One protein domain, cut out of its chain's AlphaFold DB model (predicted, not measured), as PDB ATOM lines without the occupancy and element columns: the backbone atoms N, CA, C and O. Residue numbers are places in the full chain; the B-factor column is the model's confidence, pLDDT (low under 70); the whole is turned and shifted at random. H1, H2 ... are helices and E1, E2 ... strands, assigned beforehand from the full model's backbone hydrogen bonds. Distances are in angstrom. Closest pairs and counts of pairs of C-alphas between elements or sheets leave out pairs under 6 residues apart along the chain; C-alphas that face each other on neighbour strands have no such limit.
ATOM      1  N   ALA A   2     588.168 359.106 437.517       78.62
ATOM      2  CA  ALA A   2     589.277 358.246 437.060       78.62
ATOM      3  C   ALA A   2     590.650 358.546 437.710       78.62
ATOM      4  O   ALA A   2     591.348 357.622 438.105       78.62
ATOM      5  N   LEU A   3     591.016 359.822 437.900       82.19
ATOM      6  CA  LEU A   3     592.267 360.204 438.587       82.19
ATOM      7  C   LEU A   3     592.322 359.735 440.050       82.19
ATOM      8  O   LEU A   3     593.353 359.244 440.500       82.19
ATOM      9  N   CYS A   4     591.209 359.844 440.781       83.00
ATOM     10  CA  CYS A   4     591.107 359.336 442.151       83.00
ATOM     11  C   CYS A   4     591.255 357.811 442.183       83.00
ATOM     12  O   CYS A   4     591.978 357.291 443.020       83.00
ATOM     13  N   PHE A   5     590.630 357.116 441.228       85.56
ATOM     14  CA  PHE A   5     590.726 355.664 441.102       85.56
ATOM     15  C   PHE A   5     592.165 355.198 440.828       85.56
ATOM     16  O   PHE A   5     592.658 354.311 441.515       85.56
ATOM     17  N   ILE A   6     592.872 355.843 439.892       91.38
ATOM     18  CA  ILE A   6     594.281 355.536 439.591       91.38
ATOM     19  C   ILE A   6     595.175 355.799 440.811       91.38
ATOM     20  O   ILE A   6     596.031 354.978 441.128       91.38
ATOM     21  N   SER A   7     594.952 356.907 441.522       90.75
ATOM     22  CA  SER A   7     595.699 357.241 442.743       90.75
ATOM     23  C   SER A   7     595.502 356.192 443.844       90.75
ATOM     24  O   SER A   7     596.475 355.728 444.436       90.75
ATOM     25  N   SER A   8     594.264 355.736 444.068       91.69
ATOM     26  CA  SER A   8     593.968 354.674 445.036       91.69
ATOM     27  C   SER A   8     594.607 353.336 444.660       91.69
ATOM     28  O   SER A   8     595.173 352.674 445.526       91.69
ATOM     29  N   VAL A   9     594.565 352.947 443.381       94.88
ATOM     30  CA  VAL A   9     595.210 351.711 442.903       94.88
ATOM     31  C   VAL A   9     596.729 351.785 443.071       94.88
ATOM     32  O   VAL A   9     597.337 350.822 443.532       94.88
ATOM     33  N   LEU A  10     597.343 352.930 442.756       94.75
ATOM     34  CA  LEU A  10     598.778 353.132 442.945       94.75
ATOM     35  C   LEU A  10     599.168 353.063 444.428       94.75
ATOM     36  O   LEU A  10     600.155 352.418 444.764       94.75
ATOM     37  N   ALA A  11     598.380 353.671 445.320       95.25
ATOM     38  CA  ALA A  11     598.615 353.595 446.760       95.25
ATOM     39  C   ALA A  11     598.535 352.149 447.284       95.25
ATOM     40  O   ALA A  11     599.407 351.727 448.041       95.25
ATOM     41  N   LEU A  12     597.542 351.370 446.841       94.44
ATOM     42  CA  LEU A  12     597.427 349.947 447.179       94.44
ATOM     43  C   LEU A  12     598.608 349.125 446.654       94.44
ATOM     44  O   LEU A  12     599.132 348.283 447.379       94.44
ATOM     45  N   LEU A  13     599.055 349.382 445.423       94.88
ATOM     46  CA  LEU A  13     600.221 348.709 444.854       94.88
ATOM     47  C   LEU A  13     601.493 349.019 445.657       94.88
ATOM     48  O   LEU A  13     602.278 348.117 445.929       94.88
ATOM     49  N   LEU A  14     601.685 350.276 446.066       93.25
ATOM     50  CA  LEU A  14     602.829 350.682 446.886       93.25
ATOM     51  C   LEU A  14     602.805 350.025 448.272       93.25
ATOM     52  O   LEU A  14     603.849 349.571 448.734       93.25
ATOM     53  N   LEU A  15     601.632 349.928 448.906       91.31
ATOM     54  CA  LEU A  15     601.463 349.206 450.172       91.31
ATOM     55  C   LEU A  15     601.803 347.720 450.014       91.31
ATOM     56  O   LEU A  15     602.573 347.182 450.803       91.31
ATOM     57  N   PHE A  16     601.314 347.084 448.950       88.81
ATOM     58  CA  PHE A  16     601.606 345.682 448.657       88.81
ATOM     59  C   PHE A  16     603.106 345.426 448.438       88.81
ATOM     60  O   PHE A  16     603.666 344.470 448.973       88.81
ATOM     61  N   VAL A  17     603.787 346.301 447.691       88.44
ATOM     62  CA  VAL A  17     605.241 346.203 447.477       88.44
ATOM     63  C   VAL A  17     606.014 346.411 448.785       88.44
ATOM     64  O   VAL A  17     607.000 345.713 449.023       88.44
ATOM     65  N   ALA A  18     605.573 347.332 449.647       83.75
ATOM     66  CA  ALA A  18     606.198 347.567 450.946       83.75
ATOM     67  C   ALA A  18     606.091 346.339 451.868       83.75
ATOM     68  O   ALA A  18     607.090 345.939 452.465       83.75
ATOM     69  N   GLU A  19     604.920 345.701 451.941       79.06
ATOM     70  CA  GLU A  19     604.726 344.477 452.730       79.06
ATOM     71  C   GLU A  19     605.551 343.300 452.191       79.06
ATOM     72  O   GLU A  19     606.174 342.571 452.966       79.06
ATOM     73  N   LEU A  20     605.639 343.154 450.863       74.94
ATOM     74  CA  LEU A  20     606.485 342.138 450.233       74.94
ATOM     75  C   LEU A  20     607.969 342.342 450.577       74.94
ATOM     76  O   LEU A  20     608.670 341.379 450.879       74.94
ATOM     77  N   HIS A  21     608.447 343.590 450.563       72.44
ATOM     78  CA  HIS A  21     609.831 343.910 450.908       72.44
ATOM     79  C   HIS A  21     610.150 343.575 452.369       72.44
ATOM     80  O   HIS A  21     611.207 343.017 452.650       72.44
ATOM     81  N   VAL A  22     609.234 343.871 453.298       66.12
ATOM     82  CA  VAL A  22     609.396 343.474 454.704       66.12
ATOM     83  C   VAL A  22     609.500 341.954 454.808       66.12
ATOM     84  O   VAL A  22     610.443 341.482 455.421       66.12
ATOM     85  N   CYS A  23     608.631 341.196 454.132       61.16
ATOM     86  CA  CYS A  23     608.646 339.731 454.164       61.16
ATOM     87  C   CYS A  23     609.957 339.122 453.626       61.16
ATOM     88  O   CYS A  23     610.487 338.193 454.219       61.16
ATOM     89  N   VAL A  24     610.518 339.674 452.541       63.28
ATOM     90  CA  VAL A  24     611.798 339.206 451.966       63.28
ATOM     91  C   VAL A  24     612.992 339.549 452.861       63.28
ATOM     92  O   VAL A  24     613.970 338.806 452.906       63.28
ATOM     93  N   VAL A  25     612.932 340.678 453.568       63.00
ATOM     94  CA  VAL A  25     613.999 341.087 454.491       63.00
ATOM     95  C   VAL A  25     613.878 340.365 455.835       63.00
ATOM     96  O   VAL A  25     614.900 340.062 456.454       63.00
ATOM     97  N   SER A  26     612.658 340.057 456.281       65.56
ATOM     98  CA  SER A  26     612.361 339.316 457.505       65.56
ATOM     99  C   SER A  26     612.964 337.914 457.444       65.56
ATOM    100  O   SER A  26     612.459 337.043 456.755       65.56
ATOM    101  N   GLY A  27     614.060 337.718 458.180       66.88
ATOM    102  CA  GLY A  27     614.800 336.452 458.253       66.88
ATOM    103  C   GLY A  27     616.093 336.426 457.441       66.88
ATOM    104  O   GLY A  27     616.971 335.602 457.699       66.88
ATOM    105  N   SER A  28     616.294 337.404 456.553       78.88
ATOM    106  CA  SER A  28     617.582 337.616 455.899       78.88
ATOM    107  C   SER A  28     618.532 338.419 456.797       78.88
ATOM    108  O   SER A  28     618.187 339.468 457.343       78.88
ATOM    109  N   VAL A  29     619.762 337.932 456.942       86.31
ATOM    110  CA  VAL A  29     620.832 338.649 457.644       86.31
ATOM    111  C   VAL A  29     621.716 339.312 456.600       86.31
ATOM    112  O   VAL A  29     622.418 338.638 455.846       86.31
ATOM    113  N   ILE A  30     621.676 340.641 456.541       88.56
ATOM    114  CA  ILE A  30     622.443 341.408 455.556       88.56
ATOM    115  C   ILE A  30     623.927 341.428 455.958       88.56
ATOM    116  O   ILE A  30     624.292 341.455 457.134       88.56
ATOM    117  N   LEU A  31     624.816 341.430 454.964       90.12
ATOM    118  CA  LEU A  31     626.251 341.593 455.184       90.12
ATOM    119  C   LEU A  31     626.549 342.877 455.969       90.12
ATOM    120  O   LEU A  31     626.074 343.961 455.635       90.12
ATOM    121  N   GLY A  32     627.370 342.748 457.010       91.00
ATOM    122  CA  GLY A  32     627.712 343.854 457.908       91.00
ATOM    123  C   GLY A  32     626.737 344.054 459.070       91.00
ATOM    124  O   GLY A  32     627.058 344.827 459.974       91.00
ATOM    125  N   SER A  33     625.604 343.341 459.106       90.88
ATOM    126  CA  SER A  33     624.749 343.273 460.294       90.88
ATOM    127  C   SER A  33     625.506 342.682 461.485       90.88
ATOM    128  O   SER A  33     626.396 341.841 461.337       90.88
ATOM    129  N   ARG A  34     625.165 343.145 462.689       92.31
ATOM    130  CA  ARG A  34     625.788 342.725 463.947       92.31
ATOM    131  C   ARG A  34     624.710 342.546 465.006       92.31
ATOM    132  O   ARG A  34     623.743 343.298 465.018       92.31
ATOM    133  N   LEU A  35     624.916 341.581 465.891       93.38
ATOM    134  CA  LEU A  35     624.186 341.455 467.147       93.38
ATOM    135  C   LEU A  35     625.158 341.763 468.281       93.38
ATOM    136  O   LEU A  35     626.302 341.304 468.255       93.38
ATOM    137  N   LEU A  36     624.715 342.536 469.267       92.56
ATOM    138  CA  LEU A  36     625.485 342.828 470.471       92.56
ATOM    139  C   LEU A  36     624.757 342.250 471.680       92.56
ATOM    140  O   LEU A  36     623.562 342.454 471.836       92.56
ATOM    141  N   ALA A  37     625.486 341.581 472.570       90.12
ATOM    142  CA  ALA A  37     624.897 340.918 473.735       90.12
ATOM    143  C   ALA A  37     624.158 341.871 474.694       90.12
ATOM    144  O   ALA A  37     623.176 341.489 475.318       90.12
ATOM    145  N   LYS A  38     624.605 343.130 474.780       86.50
ATOM    146  CA  LYS A  38     623.954 344.173 475.590       86.50
ATOM    147  C   LYS A  38     622.622 344.658 475.004       86.50
ATOM    148  O   LYS A  38     621.907 345.411 475.657       86.50
ATOM    149  N   GLU A  39     622.343 344.324 473.747       88.50
ATOM    150  CA  GLU A  39     621.146 344.747 473.036       88.50
ATOM    151  C   GLU A  39     620.147 343.595 473.058       88.50
ATOM    152  O   GLU A  39     620.486 342.453 472.754       88.50
ATOM    153  N   ASN A  40     618.894 343.883 473.410       84.56
ATOM    154  CA  ASN A  40     617.826 342.886 473.379       84.56
ATOM    155  C   ASN A  40     617.329 342.680 471.935       84.56
ATOM    156  O   ASN A  40     616.181 342.975 471.607       84.56
ATOM    157  N   GLN A  41     618.237 342.253 471.058       91.19
ATOM    158  CA  GLN A  41     618.006 342.016 469.639       91.19
ATOM    159  C   GLN A  41     618.261 340.548 469.290       91.19
ATOM    160  O   GLN A  41     619.146 339.898 469.846       91.19
ATOM    161  N   ALA A  42     617.490 340.038 468.335       93.12
ATOM    162  CA  ALA A  42     617.639 338.698 467.786       93.12
ATOM    163  C   ALA A  42     617.223 338.690 466.313       93.12
ATOM    164  O   ALA A  42     616.423 339.521 465.876       93.12
ATOM    165  N   TRP A  43     617.756 337.736 465.556       94.06
ATOM    166  CA  TRP A  43     617.287 337.426 464.210       94.06
ATOM    167  C   TRP A  43     616.276 336.292 464.282       94.06
ATOM    168  O   TRP A  43     616.544 335.262 464.893       94.06
ATOM    169  N   PHE A  44     615.116 336.484 463.670       92.19
ATOM    170  CA  PHE A  44     614.041 335.498 463.656       92.19
ATOM    171  C   PHE A  44     614.058 334.743 462.333       92.19
ATOM    172  O   PHE A  44     614.340 335.340 461.299       92.19
ATOM    173  N   SER A  45     613.751 333.447 462.358       90.88
ATOM    174  CA  SER A  45     613.490 332.695 461.129       90.88
ATOM    175  C   SER A  45     612.260 333.251 460.407       90.88
ATOM    176  O   SER A  45     611.384 333.828 461.049       90.88
ATOM    177  N   ASP A  46     612.144 333.023 459.097       87.31
ATOM    178  CA  ASP A  46     611.048 333.553 458.263       87.31
ATOM    179  C   ASP A  46     609.654 333.236 458.831       87.31
ATOM    180  O   ASP A  46     608.751 334.067 458.839       87.31
ATOM    181  N   ASN A  47     609.479 332.026 459.370       88.50
ATOM    182  CA  ASN A  47     608.228 331.573 459.986       88.50
ATOM    183  C   ASN A  47     608.074 331.972 461.471       88.50
ATOM    184  O   ASN A  47     607.160 331.499 462.146       88.50
ATOM    185  N   GLY A  48     609.016 332.742 462.015       90.62
ATOM    186  CA  GLY A  48     609.058 333.180 463.409       90.62
ATOM    187  C   GLY A  48     609.173 332.058 464.444       90.62
ATOM    188  O   GLY A  48     608.920 332.309 465.619       90.62
ATOM    189  N   THR A  49     609.474 330.817 464.052       93.94
ATOM    190  CA  THR A  49     609.564 329.682 464.991       93.94
ATOM    191  C   THR A  49     610.830 329.764 465.835       93.94
ATOM    192  O   THR A  49     610.791 329.518 467.042       93.94
ATOM    193  N   PHE A  50     611.944 330.138 465.209       95.12
ATOM    194  CA  PHE A  50     613.249 330.200 465.849       95.12
ATOM    195  C   PHE A  50     613.743 331.637 465.943       95.12
ATOM    196  O   PHE A  50     613.449 332.473 465.090       95.12
ATOM    197  N   ALA A  51     614.543 331.896 466.969       94.94
ATOM    198  CA  ALA A  51     615.346 333.098 467.085       94.94
ATOM    199  C   ALA A  51     616.812 332.723 467.303       94.94
ATOM    200  O   ALA A  51     617.115 331.764 468.011       94.94
ATOM    201  N   PHE A  52     617.704 333.490 466.685       94.75
ATOM    202  CA  PHE A  52     619.149 333.409 466.816       94.75
ATOM    203  C   PHE A  52     619.682 334.712 467.404       94.75
ATOM    204  O   PHE A  52     619.357 335.806 466.934       94.75
ATOM    205  N   GLY A  53     620.534 334.607 468.417       94.75
ATOM    206  CA  GLY A  53     621.168 335.768 469.022       94.75
ATOM    207  C   GLY A  53     621.758 335.479 470.389       94.75
ATOM    208  O   GLY A  53     622.028 334.330 470.736       94.75
ATOM    209  N   PHE A  54     621.974 336.540 471.160       93.75
ATOM    210  CA  PHE A  54     622.508 336.425 472.508       93.75
ATOM    211  C   PHE A  54     621.384 336.206 473.522       93.75
ATOM    212  O   PHE A  54     620.324 336.837 473.483       93.75
ATOM    213  N   THR A  55     621.623 335.287 474.445       90.12
ATOM    214  CA  THR A  55     620.741 334.988 475.570       90.12
ATOM    215  C   THR A  55     621.567 334.889 476.848       90.12
ATOM    216  O   THR A  55     622.714 334.442 476.761       90.12
ATOM    217  N   PRO A  56     621.029 335.275 478.019       89.12
ATOM    218  CA  PRO A  56     621.690 335.003 479.290       89.12
ATOM    219  C   PRO A  56     622.039 333.517 479.414       89.12
ATOM    220  O   PRO A  56     621.263 332.654 478.982       89.12
ATOM    221  N   ALA A  57     623.218 333.223 479.954       84.69
ATOM    222  CA  ALA A  57     623.602 331.866 480.306       84.69
ATOM    223  C   ALA A  57     622.762 331.391 481.502       84.69
ATOM    224  O   ALA A  57     622.459 332.176 482.398       84.69
ATOM    225  N   VAL A  58     622.406 330.104 481.522       75.12
ATOM    226  CA  VAL A  58     621.547 329.516 482.570       75.12
ATOM    227  C   VAL A  58     622.154 329.703 483.967       75.12
ATOM    228  O   VAL A  58     621.432 329.981 484.919       75.12
ATOM    229  N   ASP A  59     623.483 329.636 484.069       73.00
ATOM    230  CA  ASP A  59     624.196 329.639 485.349       73.00
ATOM    231  C   ASP A  59     624.720 331.025 485.769       73.00
ATOM    232  O   ASP A  59     625.314 331.165 486.839       73.00
ATOM    233  N   SER A  60     624.529 332.070 484.951       73.69
ATOM    234  CA  SER A  60     624.998 333.418 485.295       73.69
ATOM    235  C   SER A  60     624.298 334.527 484.509       73.69
ATOM    236  O   SER A  60     624.382 334.575 483.281       73.69
ATOM    237  N   ASN A  61     623.729 335.495 485.228       69.88
ATOM    238  CA  ASN A  61     623.065 336.665 484.635       69.88
ATOM    239  C   ASN A  61     624.024 337.646 483.938       69.88
ATOM    240  O   ASN A  61     623.578 338.456 483.128       69.88
ATOM    241  N   ASP A  62     625.325 337.564 484.228       80.62
ATOM    242  CA  ASP A  62     626.336 338.472 483.672       80.62
ATOM    243  C   ASP A  62     627.044 337.904 482.432       80.62
ATOM    244  O   ASP A  62     627.863 338.588 481.817       80.62
ATOM    245  N   GLN A  63     626.738 336.661 482.042       87.00
ATOM    246  CA  GLN A  63     627.290 336.051 480.836       87.00
ATOM    247  C   GLN A  63     626.190 335.815 479.815       87.00
ATOM    248  O   GLN A  63     625.077 335.399 480.133       87.00
ATOM    249  N   TYR A  64     626.541 336.052 478.558       89.38
ATOM    250  CA  TYR A  64     625.678 335.795 477.422       89.38
ATOM    251  C   TYR A  64     626.276 334.676 476.590       89.38
ATOM    252  O   TYR A  64     627.479 334.656 476.327       89.38
ATOM    253  N   GLN A  65     625.417 333.790 476.114       91.44
ATOM    254  CA  GLN A  65     625.760 332.794 475.114       91.44
ATOM    255  C   GLN A  65     625.037 333.101 473.807       91.44
ATOM    256  O   GLN A  65     623.910 333.601 473.797       91.44
ATOM    257  N   LEU A  66     625.701 332.808 472.695       94.06
ATOM    258  CA  LEU A  66     625.081 332.825 471.378       94.06
ATOM    259  C   LEU A  66     624.279 331.532 471.216       94.06
ATOM    260  O   LEU A  66     624.820 330.459 471.456       94.06
ATOM    261  N   ALA A  67     623.009 331.606 470.834       95.25
ATOM    262  CA  ALA A  67     622.165 330.417 470.753       95.25
ATOM    263  C   ALA A  67     621.052 330.551 469.711       95.25
ATOM    264  O   ALA A  67     620.757 331.645 469.225       95.25
ATOM    265  N   ILE A  68     620.421 329.414 469.417       96.06
ATOM    266  CA  ILE A  68     619.132 329.308 468.732       96.06
ATOM    267  C   ILE A  68     618.101 328.791 469.738       96.06
ATOM    268  O   ILE A  68     618.356 327.799 470.421       96.06
ATOM    269  N   TRP A  69     616.932 329.426 469.817       95.75
ATOM    270  CA  TRP A  69     615.828 329.015 470.693       95.75
ATOM    271  C   TRP A  69     614.468 329.128 470.004       95.75
ATOM    272  O   TRP A  69     614.334 329.790 468.973       95.75
ATOM    273  N   PHE A  70     613.446 328.497 470.583       96.62
ATOM    274  CA  PHE A  70     612.061 328.666 470.139       96.62
ATOM    275  C   PHE A  70     611.528 330.045 470.539       96.62
ATOM    276  O   PHE A  70     611.385 330.342 471.723       96.62
ATOM    277  N   ALA A  71     611.207 330.890 469.559       94.75
ATOM    278  CA  ALA A  71     610.797 332.276 469.795       94.75
ATOM    279  C   ALA A  71     609.375 332.410 470.363       94.75
ATOM    280  O   ALA A  71     609.064 333.398 471.024       94.75
ATOM    281  N   GLN A  72     608.514 331.428 470.092       94.50
ATOM    282  CA  GLN A  72     607.084 331.481 470.414       94.50
ATOM    283  C   GLN A  72     606.729 330.803 471.746       94.50
ATOM    284  O   GLN A  72     605.580 330.874 472.176       94.50
ATOM    285  N   ILE A  73     607.689 330.137 472.398       93.31
ATOM    286  CA  ILE A  73     607.465 329.495 473.698       93.31
ATOM    287  C   ILE A  73     607.684 330.548 474.799       93.31
ATOM    288  O   ILE A  73     608.779 331.108 474.878       93.31
ATOM    289  N   PRO A  74     606.674 330.847 475.637       89.31
ATOM    290  CA  PRO A  74     606.813 331.810 476.722       89.31
ATOM    291  C   PRO A  74     607.636 331.241 477.885       89.31
ATOM    292  O   PRO A  74     607.662 330.032 478.110       89.31
ATOM    293  N   GLY A  75     608.237 332.131 478.675       87.81
ATOM    294  CA  GLY A  75     609.062 331.763 479.829       87.81
ATOM    295  C   GLY A  75     610.535 331.607 479.460       87.81
ATOM    296  O   GLY A  75     611.063 332.387 478.663       87.81
ATOM    297  N   ASP A  76     611.194 330.621 480.067       86.62
ATOM    298  CA  ASP A  76     612.613 330.365 479.835       86.62
ATOM    299  C   ASP A  76     612.852 329.867 478.409       86.62
ATOM    300  O   ASP A  76     612.174 328.968 477.899       86.62
ATOM    301  N   ARG A  77     613.846 330.465 477.746       89.62
ATOM    302  CA  ARG A  77     614.170 330.146 476.354       89.62
ATOM    303  C   ARG A  77     614.611 328.690 476.254       89.62
ATOM    304  O   ARG A  77     615.675 328.312 476.734       89.62
ATOM    305  N   THR A  78     613.812 327.884 475.562       93.06
ATOM    306  CA  THR A  78     614.179 326.506 475.227       93.06
ATOM    307  C   THR A  78     615.188 326.524 474.081       93.06
ATOM    308  O   THR A  78     614.832 326.838 472.941       93.06
ATOM    309  N   LEU A  79     616.450 326.228 474.395       93.88
ATOM    310  CA  LEU A  79     617.545 326.229 473.428       93.88
ATOM    311  C   LEU A  79     617.488 324.981 472.548       93.88
ATOM    312  O   LEU A  79     617.254 323.875 473.026       93.88
ATOM    313  N   VAL A  80     617.742 325.172 471.258       95.31
ATOM    314  CA  VAL A  80     617.862 324.094 470.269       95.31
ATOM    315  C   VAL A  80     619.328 323.869 469.901       95.31
ATOM    316  O   VAL A  80     619.712 322.766 469.525       95.31
ATOM    317  N   TRP A  81     620.155 324.915 470.016       95.69
ATOM    318  CA  TRP A  81     621.586 324.860 469.732       95.69
ATOM    319  C   TRP A  81     622.340 326.017 470.400       95.69
ATOM    320  O   TRP A  81     621.834 327.142 470.451       95.69
ATOM    321  N   SER A  82     623.575 325.767 470.837       92.81
ATOM    322  CA  SER A  82     624.579 326.792 471.139       92.81
ATOM    323  C   SER A  82     625.978 326.266 470.755       92.81
ATOM    324  O   SER A  82     626.180 325.052 470.709       92.81
TER     325      SER A  82
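Overview. This is residues 2 to 82 of the 85 residues of the protein "ATP binding protein" of Solanum tuberosum (UniProt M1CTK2). A long, single helix, H1, sticks out with its residues 2 to 22 as a free arm from a small head, a strongly twisted sheet of the four strands E1 to E4, with the long unnamed stretch of residues 26 to 41 between helix and sheet. The arm makes much of the length. The 81 printed residues hold one named helix, then four named strands, in the sheet order E1, E2, E3, E4, antiparallel; the class is mixed. The whole is extended, with a radius of gyration of the C-alphas of 18.7 A and spans of 66 by 28 by 17 A.

Arrangement. H1, residues 2 to 25, is not on the sheet, and each of its O i to N i+4 pairs is within hydrogen-bond range. E1, residues 42 to 44, and E2, residues 50 to 57, form an antiparallel hairpin at 154 degrees; N 43 and O 52 are 2.9 A apart. E2 and E3, residues 60 to 70, form another at 163 degrees, with N 55 and O 65 at 2.9 A. E2 bends by 77 degrees at residue 53 and E3 by 105 degrees at residue 63. E3 and E4, residues 79 to 81, form a third antiparallel hairpin, with N 80 and O 68 at 2.8 A. E1 to E4 make a meander, each strand the antiparallel neighbour of the one before; E1 and E4 are edge strands and stay apart.

Along the chain. H1 begins at C-alpha 2, (589.277, 358.246, 437.060), and measures 34.8 A. E1 measures 6.3 A, E2 17.9 A, E3 20.5 A and E4 5.6 A, ending at C-alpha 81, (621.586, 324.860, 469.732).

Size, cuts and confidence. The C-alphas of Ala 2 and Asp 59 are the two farthest apart, 66.1 A. The printed part has no cut. The link from H1 to E1 is long, 16 residues. Confidence is under 70 at residues 22 to 27 and 61.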